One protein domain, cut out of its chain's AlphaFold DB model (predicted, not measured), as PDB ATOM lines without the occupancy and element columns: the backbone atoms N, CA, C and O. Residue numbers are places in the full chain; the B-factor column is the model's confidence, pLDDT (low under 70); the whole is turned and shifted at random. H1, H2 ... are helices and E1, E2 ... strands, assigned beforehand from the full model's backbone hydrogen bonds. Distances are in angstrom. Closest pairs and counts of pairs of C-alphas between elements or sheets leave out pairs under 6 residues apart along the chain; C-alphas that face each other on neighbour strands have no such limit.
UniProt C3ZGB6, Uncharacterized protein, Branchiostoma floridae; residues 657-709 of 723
ATOM      1  N   LYS A 657      30.504 -32.597  25.697       85.62
ATOM      2  CA  LYS A 657      29.261 -32.303  26.437       85.62
ATOM      3  C   LYS A 657      29.486 -32.466  27.939       85.62
ATOM      4  O   LYS A 657      29.527 -33.577  28.467       85.62
ATOM      5  N   GLY A 658      29.640 -31.336  28.630       83.06
ATOM      6  CA  GLY A 658      30.063 -31.316  30.032       83.06
ATOM      7  C   GLY A 658      31.502 -31.841  30.182       83.06
ATOM      8  O   GLY A 658      32.362 -31.467  29.380       83.06
ATOM      9  N   PRO A 659      31.804 -32.704  31.169       84.62
ATOM     10  CA  PRO A 659      33.154 -33.247  31.326       84.62
ATOM     11  C   PRO A 659      33.543 -34.197  30.179       84.62
ATOM     12  O   PRO A 659      34.711 -34.236  29.795       84.62
ATOM     13  N   THR A 660      32.572 -34.927  29.621       86.75
ATOM     14  CA  THR A 660      32.769 -36.032  28.671       86.75
ATOM     15  C   THR A 660      33.002 -35.545  27.237       86.75
ATOM     16  O   THR A 660      32.361 -34.593  26.782       86.75
ATOM     17  N   ARG A 661      33.877 -36.244  26.502       87.94
ATOM     18  CA  ARG A 661      34.036 -36.123  25.042       87.94
ATOM     19  C   ARG A 661      33.427 -37.334  24.333       87.94
ATOM     20  O   ARG A 661      33.398 -38.428  24.893       87.94
ATOM     21  N   TYR A 662      32.981 -37.130  23.102       88.19
ATOM     22  CA  TYR A 662      32.331 -38.112  22.240       88.19
ATOM     23  C   TYR A 662      32.878 -37.966  20.816       88.19
ATOM     24  O   TYR A 662      33.255 -36.868  20.424       88.19
ATOM     25  N   LYS A 663      32.922 -39.059  20.052       88.44
ATOM     26  CA  LYS A 663      33.431 -39.104  18.675       88.44
ATOM     27  C   LYS A 663      32.569 -40.064  17.864       88.44
ATOM     28  O   LYS A 663      32.253 -41.141  18.375       88.44
ATOM     29  N   VAL A 664      32.183 -39.698  16.642       88.44
ATOM     30  CA  VAL A 664      31.414 -40.589  15.756       88.44
ATOM     31  C   VAL A 664      32.367 -41.359  14.843       88.44
ATOM     32  O   VAL A 664      33.326 -40.803  14.311       88.44
ATOM     33  N   PHE A 665      32.095 -42.650  14.654       89.00
ATOM     34  CA  PHE A 665      32.807 -43.517  13.716       89.00
ATOM     35  C   PHE A 665      31.817 -43.977  12.645       89.00
ATOM     36  O   PHE A 665      30.809 -44.591  12.979       89.00
ATOM     37  N   LEU A 666      32.108 -43.682  11.373       88.19
ATOM     38  CA  LEU A 666      31.254 -44.049  10.230       88.19
ATOM     39  C   LEU A 666      31.505 -45.482   9.719       88.19
ATOM     40  O   LEU A 666      30.757 -46.001   8.895       88.19
ATOM     41  N   GLU A 667      32.569 -46.132  10.195       88.81
ATOM     42  CA  GLU A 667      32.911 -47.510   9.839       88.81
ATOM     43  C   GLU A 667      31.891 -48.495  10.432       88.81
ATOM     44  O   GLU A 667      31.850 -48.706  11.648       88.81
ATOM     45  N   ARG A 668      31.094 -49.143   9.572       91.31
ATOM     46  CA  ARG A 668      30.154 -50.197   9.982       91.31
ATOM     47  C   ARG A 668      30.919 -51.372  10.598       91.31
ATOM     48  O   ARG A 668      31.759 -51.990   9.949       91.31
ATOM     49  N   LYS A 669      30.627 -51.677  11.865       92.38
ATOM     50  CA  LYS A 669      31.297 -52.709  12.675       92.38
ATOM     51  C   LYS A 669      30.289 -53.457  13.540       92.38
ATOM     52  O   LYS A 669      29.246 -52.914  13.896       92.38
ATOM     53  N   THR A 670      30.621 -54.683  13.940       93.69
ATOM     54  CA  THR A 670      29.888 -55.400  14.997       93.69
ATOM     55  C   THR A 670      30.110 -54.729  16.357       93.69
ATOM     56  O   THR A 670      31.138 -54.083  16.569       93.69
ATOM     57  N   TYR A 671      29.192 -54.911  17.311       91.56
ATOM     58  CA  TYR A 671      29.274 -54.299  18.648       91.56
ATOM     59  C   TYR A 671      30.636 -54.523  19.343       91.56
ATOM     60  O   TYR A 671      31.226 -53.592  19.891       91.56
ATOM     61  N   SER A 672      31.187 -55.742  19.268       90.81
ATOM     62  CA  SER A 672      32.478 -56.092  19.883       90.81
ATOM     63  C   SER A 672      33.697 -55.532  19.135       90.81
ATOM     64  O   SER A 672      34.755 -55.350  19.738       90.81
ATOM     65  N   ALA A 673      33.589 -55.244  17.836       93.25
ATOM     66  CA  ALA A 673      34.615 -54.522  17.081       93.25
ATOM     67  C   ALA A 673      34.519 -53.001  17.303       93.25
ATOM     68  O   ALA A 673      35.544 -52.326  17.407       93.25
ATOM     69  N   ALA A 674      33.303 -52.464  17.447       92.88
ATOM     70  CA  ALA A 674      33.059 -51.064  17.774       92.88
ATOM     71  C   ALA A 674      33.578 -50.712  19.181       92.88
ATOM     72  O   ALA A 674      34.352 -49.769  19.316       92.88
ATOM     73  N   GLN A 675      33.271 -51.521  20.205       91.31
ATOM     74  CA  GLN A 675      33.786 -51.325  21.569       91.31
ATOM     75  C   GLN A 675      35.324 -51.298  21.613       91.31
ATOM     76  O   GLN A 675      35.890 -50.341  22.138       91.31
ATOM     77  N   ARG A 676      35.996 -52.269  20.973       90.94
ATOM     78  CA  ARG A 676      37.468 -52.299  20.859       90.94
ATOM     79  C   ARG A 676      38.035 -51.099  20.093       90.94
ATOM     80  O   ARG A 676      39.094 -50.590  20.447       90.94
ATOM     81  N   THR A 677      37.322 -50.607  19.075       92.19
ATOM     82  CA  THR A 677      37.695 -49.370  18.361       92.19
ATOM     83  C   THR A 677      37.626 -48.160  19.299       92.19
ATOM     84  O   THR A 677      38.562 -47.364  19.336       92.19
ATOM     85  N   CYS A 678      36.566 -48.035  20.105       90.94
ATOM     86  CA  CYS A 678      36.438 -46.953  21.083       90.94
ATOM     87  C   CYS A 678      37.531 -47.010  22.164       90.94
ATOM     88  O   CYS A 678      38.117 -45.974  22.479       90.94
ATOM     89  N   GLU A 679      37.831 -48.201  22.690       90.69
ATOM     90  CA  GLU A 679      38.893 -48.442  23.681       90.69
ATOM     91  C   GLU A 679      40.275 -48.037  23.159       90.69
ATOM     92  O   GLU A 679      40.996 -47.308  23.841       90.69
ATOM     93  N   ALA A 680      40.616 -48.421  21.926       88.56
ATOM     94  CA  ALA A 680      41.863 -48.010  21.283       88.56
ATOM     95  C   ALA A 680      41.915 -46.496  20.993       88.56
ATOM     96  O   ALA A 680      42.972 -45.879  21.107       88.56
ATOM     97  N   SER A 681      40.779 -45.878  20.637       85.44
ATOM     98  CA  SER A 681      40.725 -44.475  20.192       85.44
ATOM     99  C   SER A 681      40.948 -43.421  21.284       85.44
ATOM    100  O   SER A 681      41.314 -42.291  20.965       85.44
ATOM    101  N   ASP A 682      40.737 -43.775  22.555       79.94
ATOM    102  CA  ASP A 682      41.122 -42.961  23.715       79.94
ATOM    103  C   ASP A 682      41.700 -43.874  24.804       79.94
ATOM    104  O   ASP A 682      41.156 -44.019  25.904       79.94
ATOM    105  N   ALA A 683      42.808 -44.541  24.468       72.75
ATOM    106  CA  ALA A 683      43.511 -45.453  25.370       72.75
ATOM    107  C   ALA A 683      43.942 -44.770  26.685       72.75
ATOM    108  O   ALA A 683      43.971 -45.412  27.735       72.75
ATOM    109  N   GLN A 684      44.214 -43.458  26.651       74.25
ATOM    110  CA  GLN A 684      44.607 -42.674  27.824       74.25
ATOM    111  C   GLN A 684      43.454 -42.489  28.825       74.25
ATOM    112  O   GLN A 684      43.683 -42.568  30.030       74.25
ATOM    113  N   ASN A 685      42.217 -42.288  28.352       76.19
ATOM    114  CA  ASN A 685      41.042 -42.089  29.214       76.19
ATOM    115  C   ASN A 685      40.138 -43.334  29.328       76.19
ATOM    116  O   ASN A 685      39.061 -43.252  29.921       76.19
ATOM    117  N   ARG A 686      40.566 -44.486  28.784       78.75
ATOM    118  CA  ARG A 686      39.775 -45.727  28.650       78.75
ATOM    119  C   ARG A 686      38.445 -45.481  27.923       78.75
ATOM    120  O   ARG A 686      37.359 -45.626  28.495       78.75
ATOM    121  N   GLY A 687      38.554 -45.085  26.654       84.31
ATOM    122  CA  GLY A 687      37.425 -44.924  25.738       84.31
ATOM    123  C   GLY A 687      36.514 -46.159  25.680       84.31
ATOM    124  O   GLY A 687      36.919 -47.276  25.982       84.31
ATOM    125  N   ARG A 688      35.241 -45.954  25.335       91.44
ATOM    126  CA  ARG A 688      34.214 -47.007  25.218       91.44
ATOM    127  C   ARG A 688      33.006 -46.485  24.445       91.44
ATOM    128  O   ARG A 688      32.866 -45.271  24.295       91.44
ATOM    129  N   LEU A 689      32.112 -47.381  24.025       92.75
ATOM    130  CA  LEU A 689      30.817 -47.004  23.455       92.75
ATOM    131  C   LEU A 689      30.058 -46.050  24.394       92.75
ATOM    132  O   LEU A 689      30.052 -46.212  25.620       92.75
ATOM    133  N   ALA A 690      29.427 -45.031  23.808       91.94
ATOM    134  CA  ALA A 690      28.841 -43.921  24.549       91.94
ATOM    135  C   ALA A 690      27.659 -44.378  25.420       91.94
ATOM    136  O   ALA A 690      26.675 -44.911  24.912       91.94
ATOM    137  N   VAL A 691      27.746 -44.144  26.733       89.56
ATOM    138  CA  VAL A 691      26.677 -44.464  27.694       89.56
ATOM    139  C   VAL A 691      25.766 -43.248  27.863       89.56
ATOM    140  O   VAL A 691      26.179 -42.224  28.416       89.56
ATOM    141  N   ILE A 692      24.520 -43.365  27.409       89.50
ATOM    142  CA  ILE A 692      23.492 -42.329  27.555       89.50
ATOM    143  C   ILE A 692      22.994 -42.335  29.007       89.50
ATOM    144  O   ILE A 692      22.401 -43.309  29.461       89.50
ATOM    145  N   LYS A 693      23.259 -41.253  29.751       86.56
ATOM    146  CA  LYS A 693      22.871 -41.110  31.173       86.56
ATOM    147  C   LYS A 693      21.754 -40.100  31.433       86.56
ATOM    148  O   LYS A 693      21.152 -40.132  32.499       86.56
ATOM    149  N   THR A 694      21.532 -39.169  30.512       88.25
ATOM    150  CA  THR A 694      20.543 -38.091  30.634       88.25
ATOM    151  C   THR A 694      20.000 -37.737  29.257       88.25
ATOM    152  O   THR A 694      20.691 -37.901  28.248       88.25
ATOM    153  N   GLU A 695      18.794 -37.177  29.214       88.00
ATOM    154  CA  GLU A 695      18.184 -36.659  27.984       88.00
ATOM    155  C   GLU A 695      19.069 -35.592  27.307       88.00
ATOM    156  O   GLU A 695      19.263 -35.598  26.095       88.00
ATOM    157  N   ALA A 696      19.729 -34.739  28.099       84.81
ATOM    158  CA  ALA A 696      20.669 -33.735  27.599       84.81
ATOM    159  C   ALA A 696      21.921 -34.330  26.916       84.81
ATOM    160  O   ALA A 696      22.548 -33.645  26.105       84.81
ATOM    161  N   VAL A 697      22.296 -35.578  27.231       89.00
ATOM    162  CA  VAL A 697      23.342 -36.340  26.522       89.00
ATOM    163  C   VAL A 697      22.757 -37.076  25.314       89.00
ATOM    164  O   VAL A 697      23.395 -37.085  24.266       89.00
ATOM    165  N   TYR A 698      21.544 -37.630  25.425       89.88
ATOM    166  CA  TYR A 698      20.828 -38.249  24.303       89.88
ATOM    167  C   TYR A 698      20.633 -37.265  23.141       89.88
ATOM    168  O   TYR A 698      21.117 -37.517  22.041       89.88
ATOM    169  N   ASN A 699      20.028 -36.103  23.402       87.38
ATOM    170  CA  ASN A 699      19.764 -35.078  22.388       87.38
ATOM    171  C   ASN A 699      21.068 -34.534  21.765       87.38
ATOM    172  O   ASN A 699      21.122 -34.286  20.565       87.38
ATOM    173  N   PHE A 700      22.148 -34.412  22.551       87.50
ATOM    174  CA  PHE A 700      23.473 -34.033  22.038       87.50
ATOM    175  C   PHE A 700      24.049 -35.083  21.077       87.50
ATOM    176  O   PHE A 700      24.508 -34.735  19.991       87.50
ATOM    177  N   LEU A 701      24.007 -36.365  21.461       88.38
ATOM    178  CA  LEU A 701      24.483 -37.466  20.624       88.38
ATOM    179  C   LEU A 701      23.644 -37.611  19.352       88.38
ATOM    180  O   LEU A 701      24.209 -37.834  18.288       88.38
ATOM    181  N   LEU A 702      22.326 -37.419  19.446       87.12
ATOM    182  CA  LEU A 702      21.411 -37.463  18.309       87.12
ATOM    183  C   LEU A 702      21.724 -36.370  17.276       87.12
ATOM    184  O   LEU A 702      21.747 -36.666  16.083       87.12
ATOM    185  N   THR A 703      22.023 -35.136  17.700       83.25
ATOM    186  CA  THR A 703      22.488 -34.087  16.772       83.25
ATOM    187  C   THR A 703      23.856 -34.419  16.174       83.25
ATOM    188  O   THR A 703      24.037 -34.273  14.966       83.25
ATOM    189  N   LEU A 704      24.817 -34.870  16.991       84.25
ATOM    190  CA  LEU A 704      26.168 -35.197  16.519       84.25
ATOM    191  C   LEU A 704      26.134 -36.307  15.455       84.25
ATOM    192  O   LEU A 704      26.774 -36.185  14.415       84.25
ATOM    193  N   ILE A 705      25.326 -37.345  15.688       86.19
ATOM    194  CA  ILE A 705      25.085 -38.442  14.747       86.19
ATOM    195  C   ILE A 705      24.374 -37.953  13.488       86.19
ATOM    196  O   ILE A 705      24.862 -38.225  12.399       86.19
ATOM    197  N   ARG A 706      23.289 -37.174  13.600       82.62
ATOM    198  CA  ARG A 706      22.555 -36.670  12.423       82.62
ATOM    199  C   ARG A 706      23.394 -35.765  11.518       82.62
ATOM    200  O   ARG A 706      23.102 -35.690  10.332       82.62
ATOM    201  N   ARG A 707      24.427 -35.103  12.051       77.31
ATOM    202  CA  ARG A 707      25.432 -34.375  11.255       77.31
ATOM    203  C   ARG A 707      26.489 -35.288  10.617       77.31
ATOM    204  O   ARG A 707      27.111 -34.877   9.645       77.31
ATOM    205  N   ALA A 708      26.731 -36.476  11.171       76.69
ATOM    206  CA  ALA A 708      27.720 -37.441  10.684       76.69
ATOM    207  C   ALA A 708      27.144 -38.374   9.601       76.69
ATOM    208  O   ALA A 708      27.763 -38.576   8.561       76.69
ATOM    209  N   ASP A 709      25.953 -38.916   9.861       82.19
ATOM    210  CA  ASP A 709      25.099 -39.666   8.938       82.19
ATOM    211  C   ASP A 709      23.628 -39.419   9.345       82.19
ATOM    212  O   ASP A 709      23.189 -39.925  10.384       82.19
TER     213      ASP A 709
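What this domain is: This is residues 657 to 709 of the 723 residues of an uncharacterized protein of Branchiostoma floridae (UniProt C3ZGB6). Two helices, H2 and H1, stand at opposite ends of an open frame, and two stretches of chain span the gap between them: the short strand E1 with residues 663 to 670, and residues 682 to 694, which have no named element. The printed part has 53 residues, with E1, H1 and H2 in that order, and is mostly helix. It is compact by its radius of gyration of the C-alphas, 11.4 A, and spans 26 by 25 by 15 A.

How they stand to each other: H2, residues 695 to 708, is the longest helix. E1, residues 660 to 662, is only just apart from H2, the closest C-alphas being 8.0 A apart. E1 pairs with no named strand. H1, residues 671 to 681, is apart from E1 and from H2. Of the O i to N i+4 pairs, 6 of 7 in H1 and 9 of 10 in H2 are within hydrogen-bond range.

Where its parts are: H2 measures 19.8 A, from C-alpha 695 at (18.184, -36.659, 27.984) to C-alpha 708 at (27.720, -37.441, 10.684). H1 measures 15.2 A and begins at C-alpha 671 at (29.274, -54.299, 18.648). E1 measures 6.8 A.

The domain as a whole: The C-alphas farthest apart, of Gly 658 and Thr 670, are 28.4 A apart. The link from E1 to H1 is short and that from H1 to H2 long. The printed part has no cut, and no printed residue is under 70 in pLDDT.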